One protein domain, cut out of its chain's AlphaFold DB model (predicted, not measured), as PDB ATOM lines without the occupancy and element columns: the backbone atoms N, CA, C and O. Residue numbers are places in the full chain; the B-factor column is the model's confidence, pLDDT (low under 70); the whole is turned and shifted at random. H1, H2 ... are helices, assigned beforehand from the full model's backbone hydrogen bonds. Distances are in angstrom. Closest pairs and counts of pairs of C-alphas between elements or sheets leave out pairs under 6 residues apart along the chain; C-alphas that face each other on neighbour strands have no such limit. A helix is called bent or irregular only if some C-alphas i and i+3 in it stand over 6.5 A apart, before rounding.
ATOM      1  N   LEU A 487      21.438   2.806 -86.737       78.44
ATOM      2  CA  LEU A 487      21.311   2.446 -85.314       78.44
ATOM      3  C   LEU A 487      20.689   1.064 -85.106       78.44
ATOM      4  O   LEU A 487      21.133   0.303 -84.243       78.44
ATOM      5  N   GLY A 488      19.655   0.744 -85.885       77.06
ATOM      6  CA  GLY A 488      18.973  -0.542 -85.795       77.06
ATOM      7  C   GLY A 488      19.906  -1.697 -86.147       77.06
ATOM      8  O   GLY A 488      19.895  -2.720 -85.467       77.06
ATOM      9  N   GLU A 489      20.755  -1.520 -87.160       82.69
ATOM     10  CA  GLU A 489      21.758  -2.512 -87.553       82.69
ATOM     11  C   GLU A 489      22.835  -2.710 -86.485       82.69
ATOM     12  O   GLU A 489      23.187  -3.853 -86.190       82.69
ATOM     13  N   ILE A 490      23.311  -1.634 -85.851       83.19
ATOM     14  CA  ILE A 490      24.292  -1.716 -84.759       83.19
ATOM     15  C   ILE A 490      23.732  -2.491 -83.573       83.19
ATOM     16  O   ILE A 490      24.362  -3.435 -83.099       83.19
ATOM     17  N   LEU A 491      22.536  -2.131 -83.109       81.75
ATOM     18  CA  LEU A 491      21.915  -2.793 -81.964       81.75
ATOM     19  C   LEU A 491      21.549  -4.247 -82.288       81.75
ATOM     20  O   LEU A 491      21.726  -5.140 -81.461       81.75
ATOM     21  N   GLN A 492      21.120  -4.527 -83.521       80.62
ATOM     22  CA  GLN A 492      20.857  -5.894 -83.960       80.62
ATOM     23  C   GLN A 492      22.142  -6.723 -84.097       80.62
ATOM     24  O   GLN A 492      22.112  -7.926 -83.825       80.62
ATOM     25  N   LYS A 493      23.265  -6.110 -84.494       84.25
ATOM     26  CA  LYS A 493      24.587  -6.747 -84.494       84.25
ATOM     27  C   LYS A 493      25.052  -7.039 -83.068       84.25
ATOM     28  O   LYS A 493      25.465  -8.166 -82.807       84.25
ATOM     29  N   ALA A 494      24.887  -6.093 -82.143       81.69
ATOM     30  CA  ALA A 494      25.221  -6.277 -80.731       81.69
ATOM     31  C   ALA A 494      24.462  -7.464 -80.110       81.69
ATOM     32  O   ALA A 494      25.069  -8.276 -79.424       81.69
ATOM     33  N   CYS A 495      23.180  -7.650 -80.445       80.88
ATOM     34  CA  CYS A 495      22.389  -8.817 -80.023       80.88
ATOM     35  C   CYS A 495      22.824 -10.160 -80.636       80.88
ATOM     36  O   CYS A 495      22.361 -11.208 -80.186       80.88
ATOM     37  N   LYS A 496      23.600 -10.147 -81.728       83.12
ATOM     38  CA  LYS A 496      24.070 -11.364 -82.407       83.12
ATOM     39  C   LYS A 496      25.448 -11.784 -81.919       83.12
ATOM     40  O   LYS A 496      25.651 -12.976 -81.724       83.12
ATOM     41  N   SER A 497      26.371 -10.833 -81.774       84.88
ATOM     42  CA  SER A 497      27.761 -11.138 -81.426       84.88
ATOM     43  C   SER A 497      28.105 -10.871 -79.967       84.88
ATOM     44  O   SER A 497      29.066 -11.446 -79.483       84.88
ATOM     45  N   TRP A 498      27.355 -10.015 -79.264       87.56
ATOM     46  CA  TRP A 498      27.659  -9.552 -77.900       87.56
ATOM     47  C   TRP A 498      29.035  -8.875 -77.736       87.56
ATOM     48  O   TRP A 498      29.436  -8.545 -76.622       87.56
ATOM     49  N   GLU A 499      29.745  -8.603 -78.835       85.38
ATOM     50  CA  GLU A 499      31.074  -7.971 -78.848       85.38
ATOM     51  C   GLU A 499      31.023  -6.516 -78.371       85.38
ATOM     52  O   GLU A 499      31.970  -6.001 -77.782       85.38
ATOM     53  N   ASP A 500      29.900  -5.844 -78.617       82.69
ATOM     54  CA  ASP A 500      29.706  -4.446 -78.242       82.69
ATOM     55  C   ASP A 500      29.147  -4.283 -76.811       82.69
ATOM     56  O   ASP A 500      29.034  -3.156 -76.327       82.69
ATOM     57  N   VAL A 501      28.839  -5.386 -76.112       84.69
ATOM     58  CA  VAL A 501      28.319  -5.392 -74.732       84.69
ATOM     59  C   VAL A 501      29.452  -5.704 -73.758       84.69
ATOM     60  O   VAL A 501      30.106  -6.736 -73.887       84.69
ATOM     61  N   ARG A 502      29.699  -4.831 -72.774       84.62
ATOM     62  CA  ARG A 502      30.690  -5.104 -71.721       84.62
ATOM     63  C   ARG A 502      30.119  -6.075 -70.697       84.62
ATOM     64  O   ARG A 502      28.971  -5.932 -70.279       84.62
ATOM     65  N   LEU A 503      30.953  -7.008 -70.247       83.06
ATOM     66  CA  LEU A 503      30.600  -7.971 -69.209       83.06
ATOM     67  C   LEU A 503      30.185  -7.261 -67.914       83.06
ATOM     68  O   LEU A 503      29.180  -7.622 -67.320       83.06
ATOM     69  N   VAL A 504      30.902  -6.208 -67.514       82.19
ATOM     70  CA  VAL A 504      30.581  -5.445 -66.295       82.19
ATOM     71  C   VAL A 504      29.208  -4.777 -66.372       82.19
ATOM     72  O   VAL A 504      28.463  -4.835 -65.398       82.19
ATOM     73  N   ASP A 505      28.848  -4.196 -67.518       80.12
ATOM     74  CA  ASP A 505      27.529  -3.577 -67.700       80.12
ATOM     75  C   ASP A 505      26.422  -4.638 -67.694       80.12
ATOM     76  O   ASP A 505      25.369  -4.433 -67.095       80.12
ATOM     77  N   PHE A 506      26.679  -5.792 -68.322       82.12
ATOM     78  CA  PHE A 506      25.782  -6.945 -68.308       82.12
ATOM     79  C   PHE A 506      25.530  -7.462 -66.890       82.12
ATOM     80  O   PHE A 506      24.382  -7.564 -66.469       82.12
ATOM     81  N   LEU A 507      26.590  -7.745 -66.132       79.25
ATOM     82  CA  LEU A 507      26.483  -8.272 -64.773       79.25
ATOM     83  C   LEU A 507      25.819  -7.253 -63.834       79.25
ATOM     84  O   LEU A 507      24.911  -7.602 -63.079       79.25
ATOM     85  N   ALA A 508      26.191  -5.973 -63.936       75.38
ATOM     86  CA  ALA A 508      25.565  -4.913 -63.155       75.38
ATOM     87  C   ALA A 508      24.067  -4.769 -63.462       75.38
ATOM     88  O   ALA A 508      23.277  -4.606 -62.534       75.38
ATOM     89  N   GLN A 509      23.668  -4.848 -64.736       71.50
ATOM     90  CA  GLN A 509      22.266  -4.710 -65.121       71.50
ATOM     91  C   GLN A 509      21.439  -5.952 -64.785       71.50
ATOM     92  O   GLN A 509      20.326  -5.796 -64.302       71.50
ATOM     93  N   GLU A 510      21.946  -7.159 -65.043       74.44
ATOM     94  CA  GLU A 510      21.157  -8.399 -64.988       74.44
ATOM     95  C   GLU A 510      21.243  -9.139 -63.643       74.44
ATOM     96  O   GLU A 510      20.346  -9.931 -63.332       74.44
ATOM     97  N   TYR A 511      22.290  -8.865 -62.856       69.88
ATOM     98  CA  TYR A 511      22.569  -9.504 -61.563       69.88
ATOM     99  C   TYR A 511      22.793  -8.494 -60.417       69.88
ATOM    100  O   TYR A 511      22.974  -8.895 -59.266       69.88
ATOM    101  N   GLY A 512      22.822  -7.182 -60.694       70.69
ATOM    102  CA  GLY A 512      23.017  -6.140 -59.674       70.69
ATOM    103  C   GLY A 512      24.404  -6.137 -59.011       70.69
ATOM    104  O   GLY A 512      24.602  -5.468 -57.995       70.69
ATOM    105  N   LYS A 513      25.360  -6.907 -59.544       76.56
ATOM    106  CA  LYS A 513      26.729  -7.072 -59.028       76.56
ATOM    107  C   LYS A 513      27.687  -7.294 -60.191       76.56
ATOM    108  O   LYS A 513      27.296  -7.836 -61.211       76.56
ATOM    109  N   THR A 514      28.952  -6.922 -60.027       74.81
ATOM    110  CA  THR A 514      29.982  -7.077 -61.070       74.81
ATOM    111  C   THR A 514      30.852  -8.326 -60.898       74.81
ATOM    112  O   THR A 514      31.721  -8.560 -61.732       74.81
ATOM    113  N   TYR A 515      30.634  -9.106 -59.826       69.69
ATOM    114  CA  TYR A 515      31.338 -10.362 -59.498       69.69
ATOM    115  C   TYR A 515      32.872 -10.291 -59.612       69.69
ATOM    116  O   TYR A 515      33.529 -11.251 -59.997       69.69
ATOM    117  N   GLY A 516      33.448  -9.119 -59.319       59.81
ATOM    118  CA  GLY A 516      34.897  -8.922 -59.365       59.81
ATOM    119  C   GLY A 516      35.521  -9.155 -60.743       59.81
ATOM    120  O   GLY A 516      36.700  -9.490 -60.790       59.81
ATOM    121  N   ALA A 517      34.757  -8.995 -61.836       61.94
ATOM    122  CA  ALA A 517      35.243  -9.206 -63.198       61.94
ATOM    123  C   ALA A 517      36.615  -8.539 -63.406       61.94
ATOM    124  O   ALA A 517      36.744  -7.317 -63.286       61.94
ATOM    125  N   CYS A 518      37.631  -9.361 -63.691       60.12
ATOM    126  CA  CYS A 518      39.044  -8.985 -63.572       60.12
ATOM    127  C   CYS A 518      39.469  -7.850 -64.525       60.12
ATOM    128  O   CYS A 518      40.451  -7.157 -64.259       60.12
ATOM    129  N   ASP A 519      38.727  -7.637 -65.619       71.69
ATOM    130  CA  ASP A 519      38.930  -6.538 -66.566       71.69
ATOM    131  C   ASP A 519      37.583  -5.872 -66.937       71.69
ATOM    132  O   ASP A 519      36.693  -6.526 -67.497       71.69
ATOM    133  N   PRO A 520      37.411  -4.561 -66.669       68.50
ATOM    134  CA  PRO A 520      36.168  -3.834 -66.928       68.50
ATOM    135  C   PRO A 520      35.843  -3.630 -68.414       68.50
ATOM    136  O   PRO A 520      34.736  -3.197 -68.745       68.50
ATOM    137  N   ASN A 521      36.782  -3.915 -69.319       77.50
ATOM    138  CA  ASN A 521      36.603  -3.759 -70.762       77.50
ATOM    139  C   ASN A 521      36.280  -5.068 -71.489       77.50
ATOM    140  O   ASN A 521      36.011  -5.030 -72.695       77.50
ATOM    141  N   VAL A 522      36.264  -6.195 -70.773       85.88
ATOM    142  CA  VAL A 522      35.919  -7.506 -71.331       85.88
ATOM    143  C   VAL A 522      34.518  -7.478 -71.920       85.88
ATOM    144  O   VAL A 522      33.572  -6.935 -71.340       85.88
ATOM    145  N   THR A 523      34.391  -8.062 -73.106       88.56
ATOM    146  CA  THR A 523      33.116  -8.183 -73.802       88.56
ATOM    147  C   THR A 523      32.365  -9.409 -73.304       88.56
ATOM    148  O   THR A 523      32.955 -10.415 -72.905       88.56
ATOM    149  N   LEU A 524      31.040  -9.347 -73.356       86.38
ATOM    150  CA  LEU A 524      30.189 -10.485 -73.037       86.38
ATOM    151  C   LEU A 524      30.461 -11.663 -73.989       86.38
ATOM    152  O   LEU A 524      30.409 -12.809 -73.564       86.38
ATOM    153  N   ALA A 525      30.841 -11.384 -75.240       87.94
ATOM    154  CA  ALA A 525      31.306 -12.397 -76.190       87.94
ATOM    155  C   ALA A 525      32.521 -13.188 -75.669       87.94
ATOM    156  O   ALA A 525      32.485 -14.414 -75.634       87.94
ATOM    157  N   ALA A 526      33.564 -12.494 -75.202       86.88
ATOM    158  CA  ALA A 526      34.774 -13.135 -74.685       86.88
ATOM    159  C   ALA A 526      34.491 -13.964 -73.422       86.88
ATOM    160  O   ALA A 526      35.052 -15.045 -73.241       86.88
ATOM    161  N   PHE A 527      33.574 -13.494 -72.571       88.50
ATOM    162  CA  PHE A 527      33.099 -14.263 -71.424       88.50
ATOM    163  C   PHE A 527      32.385 -15.552 -71.838       88.50
ATOM    164  O   PHE A 527      32.633 -16.594 -71.242       88.50
ATOM    165  N   LEU A 528      31.530 -15.502 -72.863       86.44
ATOM    166  CA  LEU A 528      30.805 -16.677 -73.359       86.44
ATOM    167  C   LEU A 528      31.737 -17.756 -73.923       86.44
ATOM    168  O   LEU A 528      31.406 -18.937 -73.847       86.44
ATOM    169  N   GLU A 529      32.890 -17.366 -74.464       88.44
ATOM    170  CA  GLU A 529      33.907 -18.304 -74.947       88.44
ATOM    171  C   GLU A 529      34.660 -18.987 -73.803       88.44
ATOM    172  O   GLU A 529      34.930 -20.187 -73.872       88.44
ATOM    173  N   ASN A 530      35.004 -18.243 -72.745       87.44
ATOM    174  CA  ASN A 530      35.730 -18.799 -71.606       87.44
ATOM    175  C   ASN A 530      35.369 -18.119 -70.267       87.44
ATOM    176  O   ASN A 530      36.122 -17.268 -69.783       87.44
ATOM    177  N   PRO A 531      34.273 -18.540 -69.605       83.50
ATOM    178  CA  PRO A 531      33.816 -17.933 -68.353       83.50
ATOM    179  C   PRO A 531      34.831 -18.028 -67.206       83.50
ATOM    180  O   PRO A 531      34.885 -17.154 -66.342       83.50
ATOM    181  N   SER A 532      35.651 -19.086 -67.203       82.75
ATOM    182  CA  SER A 532      36.624 -19.370 -66.136       82.75
ATOM    183  C   SER A 532      37.755 -18.348 -66.037       82.75
ATOM    184  O   SER A 532      38.380 -18.230 -64.991       82.75
ATOM    185  N   HIS A 533      37.990 -17.580 -67.103       82.75
ATOM    186  CA  HIS A 533      39.067 -16.594 -67.172       82.75
ATOM    187  C   HIS A 533      38.676 -15.219 -66.597       82.75
ATOM    188  O   HIS A 533      39.530 -14.351 -66.428       82.75
ATOM    189  N   TYR A 534      37.387 -14.987 -66.331       81.62
ATOM    190  CA  TYR A 534      36.880 -13.652 -65.985       81.62
ATOM    191  C   TYR A 534      36.125 -13.597 -64.659       81.62
ATOM    192  O   TYR A 534      35.935 -12.505 -64.130       81.62
ATOM    193  N   ILE A 535      35.704 -14.749 -64.127       80.94
ATOM    194  CA  ILE A 535      35.148 -14.882 -62.779       80.94
ATOM    195  C   ILE A 535      35.950 -15.972 -62.060       80.94
ATOM    196  O   ILE A 535      35.802 -17.165 -62.348       80.94
ATOM    197  N   GLU A 536      36.820 -15.540 -61.146       78.69
ATOM    198  CA  GLU A 536      37.725 -16.418 -60.392       78.69
ATOM    199  C   GLU A 536      36.971 -17.310 -59.401       78.69
ATOM    200  O   GLU A 536      37.329 -18.469 -59.210       78.69
ATOM    201  N   ASN A 537      35.913 -16.786 -58.777       83.69
ATOM    202  CA  ASN A 537      35.129 -17.530 -57.802       83.69
ATOM    203  C   ASN A 537      34.224 -18.553 -58.499       83.69
ATOM    204  O   ASN A 537      33.282 -18.196 -59.208       83.69
ATOM    205  N   ASP A 538      34.493 -19.834 -58.253       82.25
ATOM    206  CA  ASP A 538      33.777 -20.952 -58.867       82.25
ATOM    207  C   ASP A 538      32.264 -20.932 -58.596       82.25
ATOM    208  O   ASP A 538      31.489 -21.193 -59.515       82.25
ATOM    209  N   ALA A 539      31.834 -20.567 -57.383       83.00
ATOM    210  CA  ALA A 539      30.416 -20.539 -57.010       83.00
ATOM    211  C   ALA A 539      29.661 -19.382 -57.686       83.00
ATOM    212  O   ALA A 539      28.528 -19.540 -58.136       83.00
ATOM    213  N   GLU A 540      30.301 -18.217 -57.790       81.94
ATOM    214  CA  GLU A 540      29.743 -17.058 -58.495       81.94
ATOM    215  C   GLU A 540      29.685 -17.305 -60.006       81.94
ATOM    216  O   GLU A 540      28.707 -16.958 -60.669       81.94
ATOM    217  N   ARG A 541      30.712 -17.963 -60.553       85.31
ATOM    218  CA  ARG A 541      30.753 -18.354 -61.962       85.31
ATOM    219  C   ARG A 541      29.646 -19.347 -62.300       85.31
ATOM    220  O   ARG A 541      29.011 -19.193 -63.340       85.31
ATOM    221  N   GLU A 542      29.415 -20.341 -61.447       83.12
ATOM    222  CA  GLU A 542      28.350 -21.327 -61.635       83.12
ATOM    223  C   GLU A 542      26.967 -20.660 -61.643       83.12
ATOM    224  O   GLU A 542      26.204 -20.874 -62.584       83.12
ATOM    225  N   GLU A 543      26.690 -19.751 -60.696       83.19
ATOM    226  CA  GLU A 543      25.438 -18.980 -60.670       83.19
ATOM    227  C   GLU A 543      25.231 -18.166 -61.960       83.19
ATOM    228  O   GLU A 543      24.138 -18.157 -62.544       83.19
ATOM    229  N   VAL A 544      26.273 -17.455 -62.407       83.06
ATOM    230  CA  VAL A 544      26.196 -16.621 -63.609       83.06
ATOM    231  C   VAL A 544      25.928 -17.489 -64.831       83.06
ATOM    232  O   VAL A 544      25.013 -17.167 -65.585       83.06
ATOM    233  N   VAL A 545      26.669 -18.588 -65.009       84.38
ATOM    234  CA  VAL A 545      26.549 -19.491 -66.165       84.38
ATOM    235  C   VAL A 545      25.194 -20.203 -66.200       84.38
ATOM    236  O   VAL A 545      24.612 -20.315 -67.279       84.38
ATOM    237  N   GLU A 546      24.654 -20.622 -65.052       83.94
ATOM    238  CA  GLU A 546      23.348 -21.292 -64.968       83.94
ATOM    239  C   GLU A 546      22.210 -20.384 -65.464       83.94
ATOM    240  O   GLU A 546      21.394 -20.788 -66.295       83.94
ATOM    241  N   LYS A 547      22.179 -19.126 -65.005       83.56
ATOM    242  CA  LYS A 547      21.129 -18.148 -65.357       83.56
ATOM    243  C   LYS A 547      21.382 -17.438 -66.697       83.56
ATOM    244  O   LYS A 547      20.504 -16.739 -67.210       83.56
ATOM    245  N   LEU A 548      22.569 -17.616 -67.281       84.31
ATOM    246  CA  LEU A 548      23.045 -16.868 -68.447       84.31
ATOM    247  C   LEU A 548      22.111 -16.940 -69.663       84.31
ATOM    248  O   LEU A 548      21.826 -15.886 -70.239       84.31
ATOM    249  N   PRO A 549      21.591 -18.115 -70.079       78.06
ATOM    250  CA  PRO A 549      20.755 -18.201 -71.277       78.06
ATOM    251  C   PRO A 549      19.458 -17.392 -71.149       78.06
ATOM    252  O   PRO A 549      19.030 -16.741 -72.106       78.06
ATOM    253  N   GLU A 550      18.853 -17.399 -69.960       76.50
ATOM    254  CA  GLU A 550      17.638 -16.637 -69.678       76.50
ATOM    255  C   GLU A 550      17.921 -15.129 -69.697       76.50
ATOM    256  O   GLU A 550      17.230 -14.378 -70.392       76.50
ATOM    257  N   LYS A 551      18.983 -14.688 -69.011       81.00
ATOM    258  CA  LYS A 551      19.382 -13.273 -68.951       81.00
ATOM    259  C   LYS A 551      19.771 -12.713 -70.319       81.00
ATOM    260  O   LYS A 551      19.365 -11.609 -70.674       81.00
ATOM    261  N   LEU A 552      20.462 -13.493 -71.154       77.69
ATOM    262  CA  LEU A 552      20.755 -13.112 -72.541       77.69
ATOM    263  C   LEU A 552      19.482 -12.951 -73.381       77.69
ATOM    264  O   LEU A 552      19.383 -12.029 -74.195       77.69
ATOM    265  N   HIS A 553      18.498 -13.834 -73.193       74.62
ATOM    266  CA  HIS A 553      17.218 -13.730 -73.888       74.62
ATOM    267  C   HIS A 553      16.440 -12.476 -73.451       74.62
ATOM    268  O   HIS A 553      15.922 -11.746 -74.302       74.62
ATOM    269  N   GLN A 554      16.396 -12.191 -72.146       72.88
ATOM    270  CA  GLN A 554      15.775 -10.984 -71.585       72.88
ATOM    271  C   GLN A 554      16.440  -9.708 -72.121       72.88
ATOM    272  O   GLN A 554      15.756  -8.819 -72.645       72.88
ATOM    273  N   LEU A 555      17.773  -9.655 -72.094       75.06
ATOM    274  CA  LEU A 555      18.538  -8.524 -72.605       75.06
ATOM    275  C   LEU A 555      18.300  -8.295 -74.102       75.06
ATOM    276  O   LEU A 555      18.070  -7.166 -74.541       75.06
ATOM    277  N   ARG A 556      18.290  -9.368 -74.898       75.38
ATOM    278  CA  ARG A 556      17.995  -9.285 -76.333       75.38
ATOM    279  C   ARG A 556      16.602  -8.711 -76.589       75.38
ATOM    280  O   ARG A 556      16.442  -7.881 -77.484       75.38
ATOM    281  N   GLY A 557      15.607  -9.122 -75.801       69.19
ATOM    282  CA  GLY A 557      14.260  -8.553 -75.851       69.19
ATOM    283  C   GLY A 557      14.249  -7.052 -75.550       69.19
ATOM    284  O   GLY A 557      13.617  -6.281 -76.274       69.19
ATOM    285  N   CYS A 558      15.009  -6.620 -74.540       73.12
ATOM    286  CA  CYS A 558      15.138  -5.212 -74.170       73.12
ATOM    287  C   CYS A 558      15.749  -4.359 -75.285       73.12
ATOM    288  O   CYS A 558      15.166  -3.337 -75.652       73.12
ATOM    289  N   ILE A 559      16.862  -4.802 -75.874       73.62
ATOM    290  CA  ILE A 559      17.539  -4.072 -76.954       73.62
ATOM    291  C   ILE A 559      16.638  -3.978 -78.194       73.62
ATOM    292  O   ILE A 559      16.522  -2.913 -78.796       73.62
ATOM    293  N   LEU A 560      15.941  -5.056 -78.573       71.62
ATOM    294  CA  LEU A 560      15.025  -5.034 -79.725       71.62
ATOM    295  C   LEU A 560      13.823  -4.102 -79.509       71.62
ATOM    296  O   LEU A 560      13.383  -3.419 -80.442       71.62
ATOM    297  N   ARG A 561      13.305  -4.044 -78.280       69.25
ATOM    298  CA  ARG A 561      12.260  -3.089 -77.892       69.25
ATOM    299  C   ARG A 561      12.759  -1.650 -78.008       69.25
ATOM    300  O   ARG A 561      12.055  -0.815 -78.570       69.25
ATOM    301  N   ASP A 562      13.977  -1.378 -77.548       76.69
ATOM    302  CA  ASP A 562      14.598  -0.056 -77.650       76.69
ATOM    303  C   ASP A 562      14.846   0.349 -79.116       76.69
ATOM    304  O   ASP A 562      14.550   1.479 -79.493       76.69
ATOM    305  N   VAL A 563      15.279  -0.577 -79.982       76.06
ATOM    306  CA  VAL A 563      15.398  -0.346 -81.440       76.06
ATOM    307  C   VAL A 563      14.059   0.058 -82.053       76.06
ATOM    308  O   VAL A 563      13.986   0.996 -82.848       76.06
ATOM    309  N   THR A 564      12.998  -0.664 -81.698       71.38
ATOM    310  CA  THR A 564      11.650  -0.406 -82.222       71.38
ATOM    311  C   THR A 564      11.153   0.964 -81.767       71.38
ATOM    312  O   THR A 564      10.619   1.721 -82.576       71.38
ATOM    313  N   PHE A 565      11.395   1.307 -80.500       73.38
ATOM    314  CA  PHE A 565      11.085   2.617 -79.942       73.38
ATOM    315  C   PHE A 565      11.830   3.742 -80.670       73.38
ATOM    316  O   PHE A 565      11.188   4.670 -81.154       73.38
ATOM    317  N   LEU A 566      13.156   3.632 -80.811       77.94
ATOM    318  CA  LEU A 566      13.989   4.629 -81.494       77.94
ATOM    319  C   LEU A 566      13.526   4.866 -82.931       77.94
ATOM    320  O   LEU A 566      13.344   6.009 -83.341       77.94
ATOM    321  N   ARG A 567      13.240   3.790 -83.674       77.38
ATOM    322  CA  ARG A 567      12.706   3.891 -85.037       77.38
ATOM    323  C   ARG A 567      11.362   4.616 -85.074       77.38
ATOM    324  O   ARG A 567      11.146   5.436 -85.960       77.38
ATOM    325  N   ALA A 568      10.468   4.316 -84.135       66.94
ATOM    326  CA  ALA A 568       9.143   4.923 -84.084       66.94
ATOM    327  C   ALA A 568       9.194   6.429 -83.769       66.94
ATOM    328  O   ALA A 568       8.393   7.182 -84.311       66.94
ATOM    329  N   VAL A 569      10.168   6.882 -82.972       70.69
ATOM    330  CA  VAL A 569      10.422   8.318 -82.737       70.69
ATOM    331  C   VAL A 569      11.362   8.947 -83.775       70.69
ATOM    332  O   VAL A 569      11.852  10.052 -83.572       70.69
ATOM    333  N   GLY A 570      11.653   8.256 -84.882       73.44
ATOM    334  CA  GLY A 570      12.472   8.788 -85.974       73.44
ATOM    335  C   GLY A 570      13.971   8.900 -85.674       73.44
ATOM    336  O   GLY A 570      14.684   9.572 -86.411       73.44
ATOM    337  N   ILE A 571      14.472   8.248 -84.620       81.19
ATOM    338  CA  ILE A 571      15.905   8.148 -84.329       81.19
ATOM    339  C   ILE A 571      16.452   6.903 -85.031       81.19
ATOM    340  O   ILE A 571      16.419   5.798 -84.484       81.19
ATOM    341  N   THR A 572      16.952   7.063 -86.257       81.62
ATOM    342  CA  THR A 572      17.508   5.938 -87.033       81.62
ATOM    343  C   THR A 572      18.975   6.115 -87.406       81.62
ATOM    344  O   THR A 572      19.654   5.120 -87.683       81.62
ATOM    345  N   THR A 573      19.491   7.345 -87.348       80.06
ATOM    346  CA  THR A 573      20.882   7.677 -87.676       80.06
ATOM    347  C   THR A 573      21.648   8.228 -86.476       80.06
ATOM    348  O   THR A 573      21.070   8.713 -85.498       80.06
ATOM    349  N   ARG A 574      22.986   8.218 -86.563       78.94
ATOM    350  CA  ARG A 574      23.852   8.862 -85.561       78.94
ATOM    351  C   ARG A 574      23.497  10.336 -85.328       78.94
ATOM    352  O   ARG A 574      23.595  10.819 -84.202       78.94
ATOM    353  N   ARG A 575      23.126  11.063 -86.389       77.12
ATOM    354  CA  ARG A 575      22.791  12.491 -86.290       77.12
ATOM    355  C   ARG A 575      21.549  12.684 -85.424       77.12
ATOM    356  O   ARG A 575      21.579  13.514 -84.521       77.12
ATOM    357  N   ASP A 576      20.520  11.871 -85.644       77.62
ATOM    358  CA  ASP A 576      19.278  11.930 -84.865       77.62
ATOM    359  C   ASP A 576      19.543  11.612 -83.392       77.62
ATOM    360  O   ASP A 576      19.057  12.316 -82.508       77.62
ATOM    361  N   TRP A 577      20.387  10.607 -83.134       78.88
ATOM    362  CA  TRP A 577      20.815  10.230 -81.786       78.88
ATOM    363  C   TRP A 577      21.503  11.377 -81.040       78.88
ATOM    364  O   TRP A 577      21.195  11.629 -79.880       78.88
ATOM    365  N   ALA A 578      22.394  12.113 -81.709       75.69
ATOM    366  CA  ALA A 578      23.099  13.239 -81.100       75.69
ATOM    367  C   ALA A 578      22.182  14.443 -80.811       75.69
ATOM    368  O   ALA A 578      22.452  15.214 -79.896       75.69
ATOM    369  N   HIS A 579      21.119  14.632 -81.600       70.38
ATOM    370  CA  HIS A 579      20.256  15.819 -81.514       70.38
ATOM    371  C   HIS A 579      19.078  15.635 -80.546       70.38
ATOM    372  O   HIS A 579      18.484  16.620 -80.111       70.38
ATOM    373  N   ARG A 580      18.737  14.393 -80.185       72.12
ATOM    374  CA  ARG A 580      17.519  14.055 -79.433       72.12
ATOM    375  C   ARG A 580      17.823  13.542 -78.026       72.12
ATOM    376  O   ARG A 580      17.425  12.445 -77.635       72.12
ATOM    377  N   GLN A 581      18.487  14.397 -77.247       68.38
ATOM    378  CA  GLN A 581      19.023  14.047 -75.928       68.38
ATOM    379  C   GLN A 581      17.979  13.590 -74.896       68.38
ATOM    380  O   GLN A 581      18.292  12.845 -73.970       68.38
ATOM    381  N   LEU A 582      16.724  14.012 -75.054       69.75
ATOM    382  CA  LEU A 582      15.644  13.681 -74.122       69.75
ATOM    383  C   LEU A 582      15.318  12.177 -74.089       69.75
ATOM    384  O   LEU A 582      14.810  11.686 -73.087       69.75
ATOM    385  N   TYR A 583      15.641  11.430 -75.149       72.06
ATOM    386  CA  TYR A 583      15.306  10.010 -75.251       72.06
ATOM    387  C   TYR A 583      16.380   9.066 -74.678       72.06
ATOM    388  O   TYR A 583      16.140   7.863 -74.613       72.06
ATOM    389  N   HIS A 584      17.530   9.570 -74.206       71.31
ATOM    390  CA  HIS A 584      18.565   8.726 -73.580       71.31
ATOM    391  C   HIS A 584      18.069   8.058 -72.301       71.31
ATOM    392  O   HIS A 584      18.208   6.851 -72.132       71.31
ATOM    393  N   GLU A 585      17.416   8.825 -71.430       66.38
ATOM    394  CA  GLU A 585      16.840   8.336 -70.167       66.38
ATOM    395  C   GLU A 585      15.733   7.296 -70.400       66.38
ATOM    396  O   GLU A 585      15.340   6.570 -69.491       66.38
ATOM    397  N   MET A 586      15.245   7.203 -71.639       68.81
ATOM    398  CA  MET A 586      14.213   6.269 -72.033       68.81
ATOM    399  C   MET A 586      14.743   4.943 -72.548       68.81
ATOM    400  O   MET A 586      13.902   4.094 -72.805       68.81
ATOM    401  N   LEU A 587      16.046   4.736 -72.751       73.00
ATOM    402  CA  LEU A 587      16.596   3.448 -73.196       73.00
ATOM    403  C   LEU A 587      17.127   2.632 -72.022       73.00
ATOM    404  O   LEU A 587      17.461   3.173 -70.968       73.00
ATOM    405  N   THR A 588      17.245   1.319 -72.213       73.56
ATOM    406  CA  THR A 588      17.921   0.488 -71.214       73.56
ATOM    407  C   THR A 588      19.400   0.879 -71.088       73.56
ATOM    408  O   THR A 588      20.013   1.298 -72.080       73.56
ATOM    409  N   PRO A 589      20.000   0.755 -69.886       74.31
ATOM    410  CA  PRO A 589      21.394   1.126 -69.653       74.31
ATOM    411  C   PRO A 589      22.365   0.487 -70.651       74.31
ATOM    412  O   PRO A 589      23.211   1.187 -71.207       74.31
ATOM    413  N   ILE A 590      22.203  -0.804 -70.959       76.06
ATOM    414  CA  ILE A 590      23.039  -1.494 -71.950       76.06
ATOM    415  C   ILE A 590      22.858  -0.926 -73.361       76.06
ATOM    416  O   ILE A 590      23.859  -0.692 -74.039       76.06
ATOM    417  N   THR A 591      21.633  -0.631 -73.809       79.81
ATOM    418  CA  THR A 591      21.421   0.023 -75.112       79.81
ATOM    419  C   THR A 591      22.135   1.375 -75.166       79.81
ATOM    420  O   THR A 591      22.842   1.662 -76.134       79.81
ATOM    421  N   ASN A 592      22.020   2.184 -74.108       77.50
ATOM    422  CA  ASN A 592      22.741   3.453 -74.000       77.50
ATOM    423  C   ASN A 592      24.261   3.264 -74.038       77.50
ATOM    424  O   ASN A 592      24.942   4.033 -74.714       77.50
ATOM    425  N   CYS A 593      24.797   2.247 -73.360       78.94
ATOM    426  CA  CYS A 593      26.228   1.945 -73.364       78.94
ATOM    427  C   CYS A 593      26.717   1.542 -74.761       78.94
ATOM    428  O   CYS A 593      27.726   2.073 -75.227       78.94
ATOM    429  N   ILE A 594      25.979   0.673 -75.464       81.94
ATOM    430  CA  ILE A 594      26.302   0.258 -76.839       81.94
ATOM    431  C   ILE A 594      26.344   1.481 -77.765       81.94
ATOM    432  O   ILE A 594      27.321   1.685 -78.492       81.94
ATOM    433  N   LEU A 595      25.307   2.324 -77.720       81.75
ATOM    434  CA  LEU A 595      25.211   3.511 -78.572       81.75
ATOM    435  C   LEU A 595      26.272   4.560 -78.223       81.75
ATOM    436  O   LEU A 595      26.921   5.095 -79.122       81.75
ATOM    437  N   SER A 596      26.507   4.812 -76.934       78.50
ATOM    438  CA  SER A 596      27.511   5.780 -76.472       78.50
ATOM    439  C   SER A 596      28.932   5.336 -76.816       78.50
ATOM    440  O   SER A 596      29.765   6.164 -77.166       78.50
ATOM    441  N   ARG A 597      29.223   4.030 -76.797       75.88
ATOM    442  CA  ARG A 597      30.535   3.502 -77.204       75.88
ATOM    443  C   ARG A 597      30.777   3.646 -78.703       75.88
ATOM    444  O   ARG A 597      31.896   3.934 -79.117       75.88
ATOM    445  N   LYS A 598      29.743   3.441 -79.523       78.56
ATOM    446  CA  LYS A 598      29.853   3.576 -80.983       78.56
ATOM    447  C   LYS A 598      29.900   5.026 -81.447       78.56
ATOM    448  O   LYS A 598      30.559   5.309 -82.445       78.56
ATOM    449  N   TYR A 599      29.217   5.931 -80.751       74.44
ATOM    450  CA  TYR A 599      28.988   7.287 -81.254       74.44
ATOM    451  C   TYR A 599      29.494   8.425 -80.369       74.44
ATOM    452  O   TYR A 599      29.500   9.567 -80.840       74.44
ATOM    453  N   GLY A 600      29.975   8.115 -79.166       63.97
ATOM    454  CA  GLY A 600      30.273   9.077 -78.108       63.97
ATOM    455  C   GLY A 600      29.060   9.316 -77.207       63.97
ATOM    456  O   GLY A 600      27.917   9.089 -77.617       63.97
TER     457      GLY A 600
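Overview. This is residues 487 to 600 of the 608 residues of an uncharacterized protein of Trypanosoma congolense (strain IL3000) (UniProt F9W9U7). One long bent helix, H4, runs the length of an elongated body; H1 runs back side by side with its longer arm H4b, and H7 crosses H1. H2 and H3 lie toward the end with arm H4a, H5 and H6 toward the other end. The printed part, 114 residues with seven named helices, H1 to H7 in order, and no named strand, is all helix. It is compact, with a radius of gyration of the C-alphas of 14.7 A and spans of 45 by 24 by 22 A.

Along the chain. H4, residues 538 to 568, was assigned as one helix by its hydrogen bonds but is bent: C-alphas 546 and 549 are 7.5 A apart. Its arms are H4a, residues 538 to 546, 12.1 A, and H4b, residues 549 to 568, 28.9 A, ending at C-alpha 568 (9.143, 4.923, -84.084). H1, residues 487 to 497, spans 15.5 A from C-alpha 487 (21.311, 2.446, -85.314). H7 is residues 589 to 599, 15.2 A, H2 503 to 511, H3 524 to 529, H5 574 to 579. H6, 581 to 586, is only just irregular: C-alphas 582 and 585 are 6.8 A apart.

Arrangement. H4a touches no helix. H4b touches H1 at a shallow tilt of 10 degrees, opposite ways, closest at C-alphas 563 and 488, 5.6 A. The hub H7 touches H1 (C-alphas 594 and 491, 7.4 A), H2 (590 and 505, 6.5 A) and, only just, with 3 pairs within 8 A, residues 559 to 562 of H4b (591 and 559, 5.9 A). H2 only just touches H3, with 3 pairs, closest at C-alphas 503 and 524, 4.6 A. H5 is close to but not clearly touching H7; H4b and H6 are near each other. Every O i to N i+4 pair is within hydrogen-bond range except in H6, 0 of 2, with 2 of 3 O i to N i+3 pairs.

Size, cuts and confidence. The farthest C-alphas, Asp 538 and Gly 570, are 45.5 A apart. The printed part has no cut; H2 to H3 is a long link. Mean pLDDT of the printed part is 77.9, with 14 residues under 70, among them 515 to 518.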